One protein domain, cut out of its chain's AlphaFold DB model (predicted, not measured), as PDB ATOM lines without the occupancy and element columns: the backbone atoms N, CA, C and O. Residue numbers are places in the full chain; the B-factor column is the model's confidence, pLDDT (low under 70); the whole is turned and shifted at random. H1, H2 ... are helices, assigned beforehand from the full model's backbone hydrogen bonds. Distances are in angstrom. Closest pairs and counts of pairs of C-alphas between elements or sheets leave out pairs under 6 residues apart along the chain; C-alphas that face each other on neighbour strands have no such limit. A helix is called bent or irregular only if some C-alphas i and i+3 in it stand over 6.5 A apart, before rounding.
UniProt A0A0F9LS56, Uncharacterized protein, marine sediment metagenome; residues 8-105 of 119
ATOM      1  N   ALA A   8     246.296  63.796 272.909       78.81
ATOM      2  CA  ALA A   8     247.335  62.886 272.425       78.81
ATOM      3  C   ALA A   8     248.451  63.602 271.649       78.81
ATOM      4  O   ALA A   8     249.629  63.323 271.874       78.81
ATOM      5  N   ILE A   9     248.101  64.580 270.802       83.44
ATOM      6  CA  ILE A   9     249.094  65.442 270.137       83.44
ATOM      7  C   ILE A   9     249.888  66.222 271.182       83.44
ATOM      8  O   ILE A   9     251.113  66.261 271.117       83.44
ATOM      9  N   LEU A  10     249.205  66.827 272.157       86.50
ATOM     10  CA  LEU A  10     249.839  67.652 273.182       86.50
ATOM     11  C   LEU A  10     250.832  66.838 274.019       86.50
ATOM     12  O   LEU A  10     251.962  67.278 274.212       86.50
ATOM     13  N   VAL A  11     250.461  65.629 274.447       88.62
ATOM     14  CA  VAL A  11     251.365  64.723 275.174       88.62
ATOM     15  C   VAL A  11     252.553  64.319 274.296       88.62
ATOM     16  O   VAL A  11     253.692  64.384 274.759       88.62
ATOM     17  N   GLY A  12     252.321  63.972 273.025       83.81
ATOM     18  CA  GLY A  12     253.396  63.660 272.078       83.81
ATOM     19  C   GLY A  12     254.380  64.819 271.905       83.81
ATOM     20  O   GLY A  12     255.592  64.622 271.988       83.81
ATOM     21  N   VAL A  13     253.867  66.044 271.755       87.62
ATOM     22  CA  VAL A  13     254.671  67.271 271.651       87.62
ATOM     23  C   VAL A  13     255.456  67.537 272.932       87.62
ATOM     24  O   VAL A  13     256.643  67.839 272.857       87.62
ATOM     25  N   VAL A  14     254.841  67.406 274.108       92.00
ATOM     26  CA  VAL A  14     255.529  67.617 275.393       92.00
ATOM     27  C   VAL A  14     256.682  66.629 275.552       92.00
ATOM     28  O   VAL A  14     257.795  67.039 275.880       92.00
ATOM     29  N   ILE A  15     256.456  65.345 275.267       90.88
ATOM     30  CA  ILE A  15     257.508  64.325 275.355       90.88
ATOM     31  C   ILE A  15     258.625  64.617 274.346       90.88
ATOM     32  O   ILE A  15     259.801  64.581 274.710       90.88
ATOM     33  N   GLY A  16     258.292  64.951 273.098       87.44
ATOM     34  CA  GLY A  16     259.311  65.263 272.096       87.44
ATOM     35  C   GLY A  16     260.071  66.559 272.395       87.44
ATOM     36  O   GLY A  16     261.274  66.621 272.148       87.44
ATOM     37  N   LEU A  17     259.443  67.552 273.037       88.69
ATOM     38  CA  LEU A  17     260.131  68.735 273.565       88.69
ATOM     39  C   LEU A  17     261.111  68.381 274.685       88.69
ATOM     40  O   LEU A  17     262.221  68.909 274.695       88.69
ATOM     41  N   VAL A  18     260.742  67.479 275.600       92.12
ATOM     42  CA  VAL A  18     261.657  66.990 276.648       92.12
ATOM     43  C   VAL A  18     262.856  66.287 276.016       92.12
ATOM     44  O   VAL A  18     263.997  66.594 276.368       92.12
ATOM     45  N   VAL A  19     262.624  65.403 275.040       91.62
ATOM     46  CA  VAL A  19     263.705  64.749 274.287       91.62
ATOM     47  C   VAL A  19     264.594  65.798 273.626       91.62
ATOM     48  O   VAL A  19     265.809  65.755 273.802       91.62
ATOM     49  N   THR A  20     264.004  66.785 272.952       91.88
ATOM     50  CA  THR A  20     264.751  67.855 272.290       91.88
ATOM     51  C   THR A  20     265.554  68.712 273.256       91.88
ATOM     52  O   THR A  20     266.693  69.062 272.952       91.88
ATOM     53  N   ALA A  21     265.013  69.029 274.430       89.44
ATOM     54  CA  ALA A  21     265.726  69.784 275.451       89.44
ATOM     55  C   ALA A  21     266.953  69.009 275.955       89.44
ATOM     56  O   ALA A  21     268.044  69.573 276.057       89.44
ATOM     57  N   VAL A  22     266.801  67.706 276.208       92.12
ATOM     58  CA  VAL A  22     267.893  66.842 276.677       92.12
ATOM     59  C   VAL A  22     268.955  66.666 275.591       92.12
ATOM     60  O   VAL A  22     270.133  66.950 275.827       92.12
ATOM     61  N   THR A  23     268.567  66.235 274.388       90.50
ATOM     62  CA  THR A  23     269.521  65.964 273.301       90.50
ATOM     63  C   THR A  23     270.142  67.247 272.756       90.50
ATOM     64  O   THR A  23     271.340  67.273 272.482       90.50
ATOM     65  N   GLY A  24     269.369  68.333 272.661       85.81
ATOM     66  CA  GLY A  24     269.848  69.662 272.287       85.81
ATOM     67  C   GLY A  24     270.810  70.241 273.323       85.81
ATOM     68  O   GLY A  24     271.879  70.732 272.959       85.81
ATOM     69  N   GLY A  25     270.507  70.105 274.617       88.62
ATOM     70  CA  GLY A  25     271.418  70.499 275.695       88.62
ATOM     71  C   GLY A  25     272.750  69.746 275.632       88.62
ATOM     72  O   GLY A  25     273.821  70.359 275.646       88.62
ATOM     73  N   LEU A  26     272.702  68.419 275.465       88.69
ATOM     74  CA  LEU A  26     273.885  67.578 275.247       88.69
ATOM     75  C   LEU A  26     274.675  68.006 274.003       88.69
ATOM     76  O   LEU A  26     275.900  68.145 274.069       88.69
ATOM     77  N   ALA A  27     273.987  68.262 272.890       88.81
ATOM     78  CA  ALA A  27     274.592  68.714 271.642       88.81
ATOM     79  C   ALA A  27     275.367  70.023 271.825       88.81
ATOM     80  O   ALA A  27     276.510  70.139 271.374       88.81
ATOM     81  N   VAL A  28     274.783  70.992 272.536       88.19
ATOM     82  CA  VAL A  28     275.418  72.279 272.838       88.19
ATOM     83  C   VAL A  28     276.663  72.077 273.700       88.19
ATOM     84  O   VAL A  28     277.725  72.604 273.369       88.19
ATOM     85  N   VAL A  29     276.590  71.258 274.753       90.94
ATOM     86  CA  VAL A  29     277.747  70.967 275.621       90.94
ATOM     87  C   VAL A  29     278.893  70.324 274.832       90.94
ATOM     88  O   VAL A  29     280.049  70.741 274.969       90.94
ATOM     89  N   ILE A  30     278.591  69.338 273.982       88.25
ATOM     90  CA  ILE A  30     279.581  68.669 273.122       88.25
ATOM     91  C   ILE A  30     280.193  69.670 272.140       88.25
ATOM     92  O   ILE A  30     281.418  69.734 272.012       88.25
ATOM     93  N   THR A  31     279.360  70.492 271.502       87.25
ATOM     94  CA  THR A  31     279.783  71.494 270.515       87.25
ATOM     95  C   THR A  31     280.683  72.552 271.144       87.25
ATOM     96  O   THR A  31     281.749  72.837 270.606       87.25
ATOM     97  N   ILE A  32     280.333  73.083 272.321       88.94
ATOM     98  CA  ILE A  32     281.151  74.070 273.046       88.94
ATOM     99  C   ILE A  32     282.502  73.466 273.445       88.94
ATOM    100  O   ILE A  32     283.551  74.083 273.234       88.94
ATOM    101  N   ARG A  33     282.509  72.241 273.991       86.06
ATOM    102  CA  ARG A  33     283.755  71.534 274.338       86.06
ATOM    103  C   ARG A  33     284.609  71.255 273.097       86.06
ATOM    104  O   ARG A  33     285.831  71.403 273.152       86.06
ATOM    105  N   GLY A  34     283.981  70.894 271.979       82.00
ATOM    106  CA  GLY A  34     284.630  70.654 270.691       82.00
ATOM    107  C   GLY A  34     285.201  71.922 270.058       82.00
ATOM    108  O   GLY A  34     286.340  71.908 269.592       82.00
ATOM    109  N   ALA A  35     284.467  73.036 270.105       82.62
ATOM    110  CA  ALA A  35     284.847  74.323 269.519       82.62
ATOM    111  C   ALA A  35     286.129  74.909 270.129       82.62
ATOM    112  O   ALA A  35     286.888  75.585 269.432       82.62
ATOM    113  N   LYS A  36     286.420  74.599 271.400       83.00
ATOM    114  CA  LYS A  36     287.694  74.963 272.044       83.00
ATOM    115  C   LYS A  36     288.902  74.242 271.434       83.00
ATOM    116  O   LYS A  36     290.006  74.766 271.478       83.00
ATOM    117  N   ARG A  37     288.711  73.042 270.874       79.31
ATOM    118  CA  ARG A  37     289.798  72.164 270.395       79.31
ATOM    119  C   ARG A  37     289.884  72.053 268.872       79.31
ATOM    120  O   ARG A  37     290.899  71.592 268.355       79.31
ATOM    121  N   ARG A  38     288.827  72.415 268.144       80.56
ATOM    122  CA  ARG A  38     288.672  72.142 266.706       80.56
ATOM    123  C   ARG A  38     288.272  73.398 265.934       80.56
ATOM    124  O   ARG A  38     287.718  74.343 266.498       80.56
ATOM    125  N   LEU A  39     288.598  73.422 264.645       78.25
ATOM    126  CA  LEU A  39     288.205  74.490 263.721       78.25
ATOM    127  C   LEU A  39     286.856  74.167 263.074       78.25
ATOM    128  O   LEU A  39     286.479  73.005 262.960       78.25
ATOM    129  N   TYR A  40     286.130  75.205 262.654       81.50
ATOM    130  CA  TYR A  40     284.887  75.114 261.868       81.50
ATOM    131  C   TYR A  40     283.716  74.330 262.486       81.50
ATOM    132  O   TYR A  40     282.702  74.145 261.818       81.50
ATOM    133  N   VAL A  41     283.805  73.942 263.763       82.62
ATOM    134  CA  VAL A  41     282.783  73.160 264.486       82.62
ATOM    135  C   VAL A  41     281.385  73.753 264.302       82.62
ATOM    136  O   VAL A  41     280.480  73.046 263.885       82.62
ATOM    137  N   TRP A  42     281.219  75.062 264.514       83.31
ATOM    138  CA  TRP A  42     279.922  75.735 264.375       83.31
ATOM    139  C   TRP A  42     279.353  75.697 262.955       83.31
ATOM    140  O   TRP A  42     278.151  75.516 262.791       83.31
ATOM    141  N   ARG A  43     280.204  75.816 261.925       86.75
ATOM    142  CA  ARG A  43     279.765  75.724 260.524       86.75
ATOM    143  C   ARG A  43     279.302  74.308 260.193       86.75
ATOM    144  O   ARG A  43     278.241  74.139 259.607       86.75
ATOM    145  N   VAL A  44     280.071  73.301 260.612       85.81
ATOM    146  CA  VAL A  44     279.725  71.890 260.387       85.81
ATOM    147  C   VAL A  44     278.455  71.516 261.143       85.81
ATOM    148  O   VAL A  44     277.569  70.906 260.556       85.81
ATOM    149  N   VAL A  45     278.315  71.935 262.404       86.25
ATOM    150  CA  VAL A  45     277.094  71.695 263.186       86.25
ATOM    151  C   VAL A  45     275.880  72.335 262.516       86.25
ATOM    152  O   VAL A  45     274.874  71.658 262.359       86.25
ATOM    153  N   ALA A  46     275.972  73.591 262.068       87.25
ATOM    154  CA  ALA A  46     274.852  74.271 261.417       87.25
ATOM    155  C   ALA A  46     274.409  73.569 260.121       87.25
ATOM    156  O   ALA A  46     273.220  73.322 259.935       87.25
ATOM    157  N   VAL A  47     275.359  73.200 259.252       90.38
ATOM    158  CA  VAL A  47     275.057  72.521 257.979       90.38
ATOM    159  C   VAL A  47     274.467  71.133 258.222       90.38
ATOM    160  O   VAL A  47     273.432  70.793 257.653       90.38
ATOM    161  N   VAL A  48     275.090  70.336 259.092       88.44
ATOM    162  CA  VAL A  48     274.625  68.972 259.377       88.44
ATOM    163  C   VAL A  48     273.266  68.998 260.074       88.44
ATOM    164  O   VAL A  48     272.397  68.209 259.716       88.44
ATOM    165  N   ALA A  49     273.043  69.925 261.010       87.81
ATOM    166  CA  ALA A  49     271.750  70.077 261.666       87.81
ATOM    167  C   ALA A  49     270.654  70.442 260.657       87.81
ATOM    168  O   ALA A  49     269.604  69.812 260.672       87.81
ATOM    169  N   ALA A  50     270.904  71.384 259.741       89.00
ATOM    170  CA  ALA A  50     269.932  71.756 258.711       89.00
ATOM    171  C   ALA A  50     269.555  70.567 257.809       89.00
ATOM    172  O   ALA A  50     268.372  70.325 257.568       89.00
ATOM    173  N   ILE A  51     270.549  69.783 257.370       90.62
ATOM    174  CA  ILE A  51     270.320  68.581 256.557       90.62
ATOM    175  C   ILE A  51     269.497  67.551 257.339       90.62
ATOM    176  O   ILE A  51     268.491  67.060 256.835       90.62
ATOM    177  N   PHE A  52     269.887  67.241 258.579       88.94
ATOM    178  CA  PHE A  52     269.194  66.233 259.382       88.94
ATOM    179  C   PHE A  52     267.783  66.657 259.787       88.94
ATOM    180  O   PHE A  52     266.897  65.809 259.796       88.94
ATOM    181  N   VAL A  53     267.545  67.943 260.067       88.56
ATOM    182  CA  VAL A  53     266.186  68.461 260.289       88.56
ATOM    183  C   VAL A  53     265.330  68.239 259.044       88.56
ATOM    184  O   VAL A  53     264.221  67.728 259.169       88.56
ATOM    185  N   GLY A  54     265.847  68.556 257.852       87.25
ATOM    186  CA  GLY A  54     265.128  68.331 256.597       87.25
ATOM    187  C   GLY A  54     264.803  66.855 256.359       87.25
ATOM    188  O   GLY A  54     263.654  66.510 256.096       87.25
ATOM    189  N   VAL A  55     265.791  65.970 256.521       88.75
ATOM    190  CA  VAL A  55     265.611  64.518 256.342       88.75
ATOM    191  C   VAL A  55     264.603  63.951 257.343       88.75
ATOM    192  O   VAL A  55     263.712  63.203 256.952       88.75
ATOM    193  N   LEU A  56     264.707  64.320 258.621       86.50
ATOM    194  CA  LEU A  56     263.792  63.846 259.660       86.50
ATOM    195  C   LEU A  56     262.376  64.396 259.471       86.50
ATOM    196  O   LEU A  56     261.421  63.648 259.642       86.50
ATOM    197  N   ALA A  57     262.219  65.652 259.050       84.56
ATOM    198  CA  ALA A  57     260.905  66.213 258.741       84.56
ATOM    199  C   ALA A  57     260.223  65.460 257.585       84.56
ATOM    200  O   ALA A  57     259.044  65.119 257.686       84.56
ATOM    201  N   ILE A  58     260.973  65.135 256.523       87.00
ATOM    202  CA  ILE A  58     260.476  64.317 255.405       87.00
ATOM    203  C   ILE A  58     260.115  62.909 255.886       87.00
ATOM    204  O   ILE A  58     259.076  62.381 255.491       87.00
ATOM    205  N   LEU A  59     260.945  62.316 256.750       86.00
ATOM    206  CA  LEU A  59     260.721  60.983 257.305       86.00
ATOM    207  C   LEU A  59     259.446  60.926 258.153       86.00
ATOM    208  O   LEU A  59     258.671  59.990 258.003       86.00
ATOM    209  N   VAL A  60     259.208  61.930 259.002       84.69
ATOM    210  CA  VAL A  60     257.970  62.043 259.790       84.69
ATOM    211  C   VAL A  60     256.767  62.221 258.864       84.69
ATOM    212  O   VAL A  60     255.741  61.581 259.066       84.69
ATOM    213  N   GLN A  61     256.903  63.022 257.804       83.44
ATOM    214  CA  GLN A  61     255.828  63.242 256.835       83.44
ATOM    215  C   GLN A  61     255.478  61.985 256.019       83.44
ATOM    216  O   GLN A  61     254.317  61.791 255.670       83.44
ATOM    217  N   HIS A  62     256.465  61.138 255.718       82.12
ATOM    218  CA  HIS A  62     256.281  59.877 254.987       82.12
ATOM    219  C   HIS A  62     256.113  58.669 255.908       82.12
ATOM    220  O   HIS A  62     256.007  57.540 255.423       82.12
ATOM    221  N   TYR A  63     256.095  58.879 257.226       77.94
ATOM    222  CA  TYR A  63     255.822  57.803 258.157       77.94
ATOM    223  C   TYR A  63     254.422  57.273 257.858       77.94
ATOM    224  O   TYR A  63     253.451  58.031 257.831       77.94
ATOM    225  N   ALA A  64     254.339  55.979 257.546       62.97
ATOM    226  CA  ALA A  64     253.122  55.350 257.064       62.97
ATOM    227  C   ALA A  64     252.070  55.320 258.179       62.97
ATOM    228  O   ALA A  64     251.963  54.352 258.932       62.97
ATOM    229  N   ASN A  65     251.292  56.399 258.280       72.56
ATOM    230  CA  ASN A  65     250.122  56.456 259.138       72.56
ATOM    231  C   ASN A  65     249.184  55.329 258.717       72.56
ATOM    232  O   ASN A  65     248.816  55.213 257.543       72.56
ATOM    233  N   ARG A  66     248.820  54.472 259.672       74.44
ATOM    234  CA  ARG A  66     247.925  53.353 259.380       74.44
ATOM    235  C   ARG A  66     246.593  53.904 258.861       74.44
ATOM    236  O   ARG A  66     246.090  54.873 259.440       74.44
ATOM    237  N   PRO A  67     246.028  53.323 257.786       73.25
ATOM    238  CA  PRO A  67     244.738  53.752 257.271       73.25
ATOM    239  C   PRO A  67     243.685  53.584 258.366       73.25
ATOM    240  O   PRO A  67     243.624  52.548 259.023       73.25
ATOM    241  N   VAL A  68     242.880  54.621 258.566       76.50
ATOM    242  CA  VAL A  68     241.915  54.722 259.664       76.50
ATOM    243  C   VAL A  68     240.504  54.776 259.109       76.50
ATOM    244  O   VAL A  68     240.210  55.594 258.234       76.50
ATOM    245  N   ARG A  69     239.614  53.916 259.619       75.94
ATOM    246  CA  ARG A  69     238.183  54.004 259.319       75.94
ATOM    247  C   ARG A  69     237.512  54.989 260.281       75.94
ATOM    248  O   ARG A  69     237.565  54.784 261.501       75.94
ATOM    249  N   PRO A  70     236.858  56.047 259.769       71.81
ATOM    250  CA  PRO A  70     236.142  56.988 260.619       71.81
ATOM    251  C   PRO A  70     235.025  56.259 261.379       71.81
ATOM    252  O   PRO A  70     234.253  55.512 260.786       71.81
ATOM    253  N   GLY A  71     234.955  56.463 262.697       70.81
ATOM    254  CA  GLY A  71     233.921  55.878 263.560       70.81
ATOM    255  C   GLY A  71     234.298  54.577 264.280       70.81
ATOM    256  O   GLY A  71     233.571  54.183 265.185       70.81
ATOM    257  N   SER A  72     235.416  53.936 263.923       76.69
ATOM    258  CA  SER A  72     235.842  52.635 264.476       76.69
ATOM    259  C   SER A  72     237.238  52.689 265.098       76.69
ATOM    260  O   SER A  72     237.449  52.216 266.211       76.69
ATOM    261  N   ASP A  73     238.192  53.326 264.416       81.62
ATOM    262  CA  ASP A  73     239.619  53.094 264.673       81.62
ATOM    263  C   ASP A  73     240.278  54.223 265.481       81.62
ATOM    264  O   ASP A  73     241.327  54.756 265.115       81.62
ATOM    265  N   TYR A  74     239.648  54.634 266.584       75.56
ATOM    266  CA  TYR A  74     240.095  55.793 267.369       75.56
ATOM    267  C   TYR A  74     241.468  55.610 268.024       75.56
ATOM    268  O   TYR A  74     242.219  56.582 268.128       75.56
ATOM    269  N   ASP A  75     241.831  54.387 268.403       80.19
ATOM    270  CA  ASP A  75     243.143  54.092 268.989       80.19
ATOM    271  C   ASP A  75     244.267  54.321 267.970       80.19
ATOM    272  O   ASP A  75     245.268  54.969 268.269       80.19
ATOM    273  N   ILE A  76     244.043  53.901 266.721       81.00
ATOM    274  CA  ILE A  76     244.996  54.055 265.613       81.00
ATOM    275  C   ILE A  76     245.147  55.533 265.233       81.00
ATOM    276  O   ILE A  76     246.253  56.016 264.993       81.00
ATOM    277  N   VAL A  77     244.038  56.281 265.208       82.31
ATOM    278  CA  VAL A  77     244.069  57.732 264.976       82.31
ATOM    279  C   VAL A  77     244.895  58.431 266.060       82.31
ATOM    280  O   VAL A  77     245.728  59.283 265.755       82.31
ATOM    281  N   THR A  78     244.686  58.052 267.320       81.00
ATOM    282  CA  THR A  78     245.379  58.627 268.479       81.00
ATOM    283  C   THR A  78     246.880  58.334 268.432       81.00
ATOM    284  O   THR A  78     247.685  59.241 268.642       81.00
ATOM    285  N   GLU A  79     247.262  57.103 268.084       82.25
ATOM    286  CA  GLU A  79     248.656  56.692 267.892       82.25
ATOM    287  C   GLU A  79     249.333  57.488 266.765       82.25
ATOM    288  O   GLU A  79     250.387  58.086 266.986       82.25
ATOM    289  N   ASN A  80     248.702  57.593 265.588       84.00
ATOM    290  CA  ASN A  80     249.238  58.361 264.458       84.00
ATOM    291  C   ASN A  80     249.481  59.838 264.836       84.00
ATOM    292  O   ASN A  80     250.516  60.423 264.500       84.00
ATOM    293  N   PHE A  81     248.541  60.449 265.567       83.19
ATOM    294  CA  PHE A  81     248.654  61.835 266.028       83.19
ATOM    295  C   PHE A  81     249.735  62.027 267.092       83.19
ATOM    296  O   PHE A  81     250.484  63.007 267.036       83.19
ATOM    297  N   PHE A  82     249.849  61.087 268.030       85.88
ATOM    298  CA  PHE A  82     250.913  61.079 269.026       85.88
ATOM    299  C   PHE A  82     252.292  60.971 268.363       85.88
ATOM    300  O   PHE A  82     253.166  61.798 268.629       85.88
ATOM    301  N   VAL A  83     252.474  60.003 267.458       84.69
ATOM    302  CA  VAL A  83     253.739  59.767 266.743       84.69
ATOM    303  C   VAL A  83     254.118  60.970 265.886       84.69
ATOM    304  O   VAL A  83     255.278  61.373 265.885       84.69
ATOM    305  N   SER A  84     253.147  61.597 265.220       84.50
ATOM    306  CA  SER A  84     253.381  62.820 264.448       84.50
ATOM    307  C   SER A  84     253.820  63.980 265.350       84.50
ATOM    308  O   SER A  84     254.845  64.612 265.092       84.50
ATOM    309  N   GLY A  85     253.098  64.235 266.448       83.38
ATOM    310  CA  GLY A  85     253.438  65.289 267.410       83.38
ATOM    311  C   GLY A  85     254.815  65.087 268.050       83.38
ATOM    312  O   GLY A  85     255.615  66.024 268.123       83.38
ATOM    313  N   PHE A  86     255.124  63.853 268.446       85.75
ATOM    314  CA  PHE A  86     256.433  63.461 268.965       85.75
ATOM    315  C   PHE A  86     257.536  63.609 267.912       85.75
ATOM    316  O   PHE A  86     258.562  64.231 268.178       85.75
ATOM    317  N   GLY A  87     257.325  63.089 266.702       86.50
ATOM    318  CA  GLY A  87     258.307  63.110 265.620       86.50
ATOM    319  C   GLY A  87     258.722  64.529 265.244       86.50
ATOM    320  O   GLY A  87     259.916  64.836 265.216       86.50
ATOM    321  N   TYR A  88     257.756  65.429 265.033       86.00
ATOM    322  CA  TYR A  88     258.054  66.823 264.693       86.00
ATOM    323  C   TYR A  88     258.766  67.574 265.824       86.00
ATOM    324  O   TYR A  88     259.692  68.341 265.561       86.00
ATOM    325  N   SER A  89     258.381  67.341 267.080       88.38
ATOM    326  CA  SER A  89     258.973  68.039 268.230       88.38
ATOM    327  C   SER A  89     260.342  67.485 268.647       88.38
ATOM    328  O   SER A  89     261.180  68.258 269.111       88.38
ATOM    329  N   ALA A  90     260.613  66.192 268.434       86.88
ATOM    330  CA  ALA A  90     261.901  65.547 268.724       86.88
ATOM    331  C   ALA A  90     262.959  65.760 267.619       86.88
ATOM    332  O   ALA A  90     264.165  65.727 267.884       86.88
ATOM    333  N   THR A  91     262.523  65.999 266.377       89.81
ATOM    334  CA  THR A  91     263.387  66.192 265.197       89.81
ATOM    335  C   THR A  91     264.543  67.183 265.409       89.81
ATOM    336  O   THR A  91     265.695  66.791 265.187       89.81
ATOM    337  N   PRO A  92     264.314  68.442 265.841       88.88
ATOM    338  CA  PRO A  92     265.401  69.413 265.988       88.88
ATOM    339  C   PRO A  92     266.447  68.977 267.019       88.88
ATOM    340  O   PRO A  92     267.644  69.175 266.805       88.88
ATOM    341  N   GLY A  93     266.026  68.333 268.108       85.31
ATOM    342  CA  GLY A  93     266.938  67.843 269.134       85.31
ATOM    343  C   GLY A  93     267.802  66.678 268.677       85.31
ATOM    344  O   GLY A  93     268.995  66.645 268.989       85.31
ATOM    345  N   ILE A  94     267.222  65.718 267.954       86.88
ATOM    346  CA  ILE A  94     267.962  64.573 267.406       86.88
ATOM    347  C   ILE A  94     268.952  65.064 266.344       86.88
ATOM    348  O   ILE A  94     270.128  64.698 266.379       86.88
ATOM    349  N   ALA A  95     268.512  65.955 265.451       88.62
ATOM    350  CA  ALA A  95     269.366  66.544 264.426       88.62
ATOM    351  C   ALA A  95     270.555  67.307 265.031       88.62
ATOM    352  O   ALA A  95     271.694  67.118 264.599       88.62
ATOM    353  N   ALA A  96     270.317  68.119 266.067       85.88
ATOM    354  CA  ALA A  96     271.375  68.841 266.771       85.88
ATOM    355  C   ALA A  96     272.396  67.887 267.410       85.88
ATOM    356  O   ALA A  96     273.604  68.117 267.320       85.88
ATOM    357  N   PHE A  97     271.934  66.792 268.018       88.44
ATOM    358  CA  PHE A  97     272.809  65.799 268.637       88.44
ATOM    359  C   PHE A  97     273.689  65.074 267.615       88.44
ATOM    360  O   PHE A  97     274.905  64.983 267.800       88.44
ATOM    361  N   VAL A  98     273.107  64.632 266.498       88.94
ATOM    362  CA  VAL A  98     273.872  64.014 265.405       88.94
ATOM    363  C   VAL A  98     274.888  65.005 264.831       88.94
ATOM    364  O   VAL A  98     276.057  64.658 264.660       88.94
ATOM    365  N   ALA A  99     274.494  66.263 264.622       86.06
ATOM    366  CA  ALA A  99     275.397  67.311 264.154       86.06
ATOM    367  C   ALA A  99     276.577  67.546 265.114       86.06
ATOM    368  O   ALA A  99     277.727  67.657 264.677       86.06
ATOM    369  N   ALA A 100     276.322  67.544 266.425       85.06
ATOM    370  CA  ALA A 100     277.365  67.654 267.440       85.06
ATOM    371  C   ALA A 100     278.344  66.470 267.397       85.06
ATOM    372  O   ALA A 100     279.555  66.683 267.492       85.06
ATOM    373  N   LEU A 101     277.865  65.240 267.185       87.38
ATOM    374  CA  LEU A 101     278.727  64.064 267.020       87.38
ATOM    375  C   LEU A 101     279.581  64.143 265.751       87.38
ATOM    376  O   LEU A 101     280.780  63.864 265.800       87.38
ATOM    377  N   VAL A 102     279.006  64.583 264.630       87.50
ATOM    378  CA  VAL A 102     279.753  64.777 263.376       87.50
ATOM    379  C   VAL A 102     280.841  65.839 263.549       87.50
ATOM    380  O   VAL A 102     281.959  65.676 263.058       87.50
ATOM    381  N   SER A 103     280.582  66.877 264.347       85.19
ATOM    382  CA  SER A 103     281.573  67.914 264.657       85.19
ATOM    383  C   SER A 103     282.819  67.384 265.393       85.19
ATOM    384  O   SER A 103     283.910  67.956 265.299       85.19
ATOM    385  N   LEU A 104     282.716  66.224 266.060       83.62
ATOM    386  CA  LEU A 104     283.858  65.524 266.663       83.62
ATOM    387  C   LEU A 104     284.786  64.878 265.626       83.62
ATOM    388  O   LEU A 104     285.817  64.311 265.994       83.62
ATOM    389  N   ARG A 105     284.472  64.957 264.333       86.06
ATOM    390  CA  ARG A 105     285.378  64.577 263.242       86.06
ATOM    391  C   ARG A 105     286.091  65.780 262.617       86.06
ATOM    392  O   ARG A 105     287.013  65.572 261.840       86.06
TER     393      ARG A 105
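This is residues 8 to 105 of the 119 residues of an uncharacterized protein of marine sediment metagenome (UniProt A0A0F9LS56). Three long helices side by side make a narrow rod, a bundle of H1, H2 and arms H3a and H3b of bent H3, with H3b between H1 and H2. Residues 70 to 75 stick out at one end. The 98 printed residues hold H1, H2, H3 in that order and no named strand: all helix, loose, radius of gyration of the C-alphas 16.4 A, spans 58 by 22 by 13 A.

H1, residues 8 to 35, and H2, residues 41 to 61, form a helical hairpin; H1's residues 31 to 35 alone touch H2, closest C-alphas Ala 35 and Val 41, 5.6 A. H3, residues 74 to 103, one helix by its hydrogen bonds, is bent: C-alphas 89 and 92 are 6.9 A apart, and H3a, 74 to 89, and H3b, 92 to 103, stand at a steep tilt of 42 degrees. H1 touches H3a with residues 8 to 20 alone, closest C-alphas Gly 12 and Phe 86, 4.4 A. H3b touches H1, closest C-alphas Thr 20 and Gly 93, 3.8 A, and H2, Val 45 and Ala 99, 4.8 A. In H1, H2, H3a and H3b every O i to N i+4 pair is within hydrogen-bond range.

H1 runs 39.3 A from C-alpha 8 at (247.335, 62.886, 272.425); H2 measures 29.7 A, H3a 22.5 A; H3b, 16.3 A, ends at C-alpha 103, (281.573, 67.914, 264.657).

The farthest C-alphas, Arg 37 and Gly 71, are 58.6 A apart. The printed part has no cut; the link from H2 to H3 is long, 12 residues. Residue 64 is under pLDDT 70.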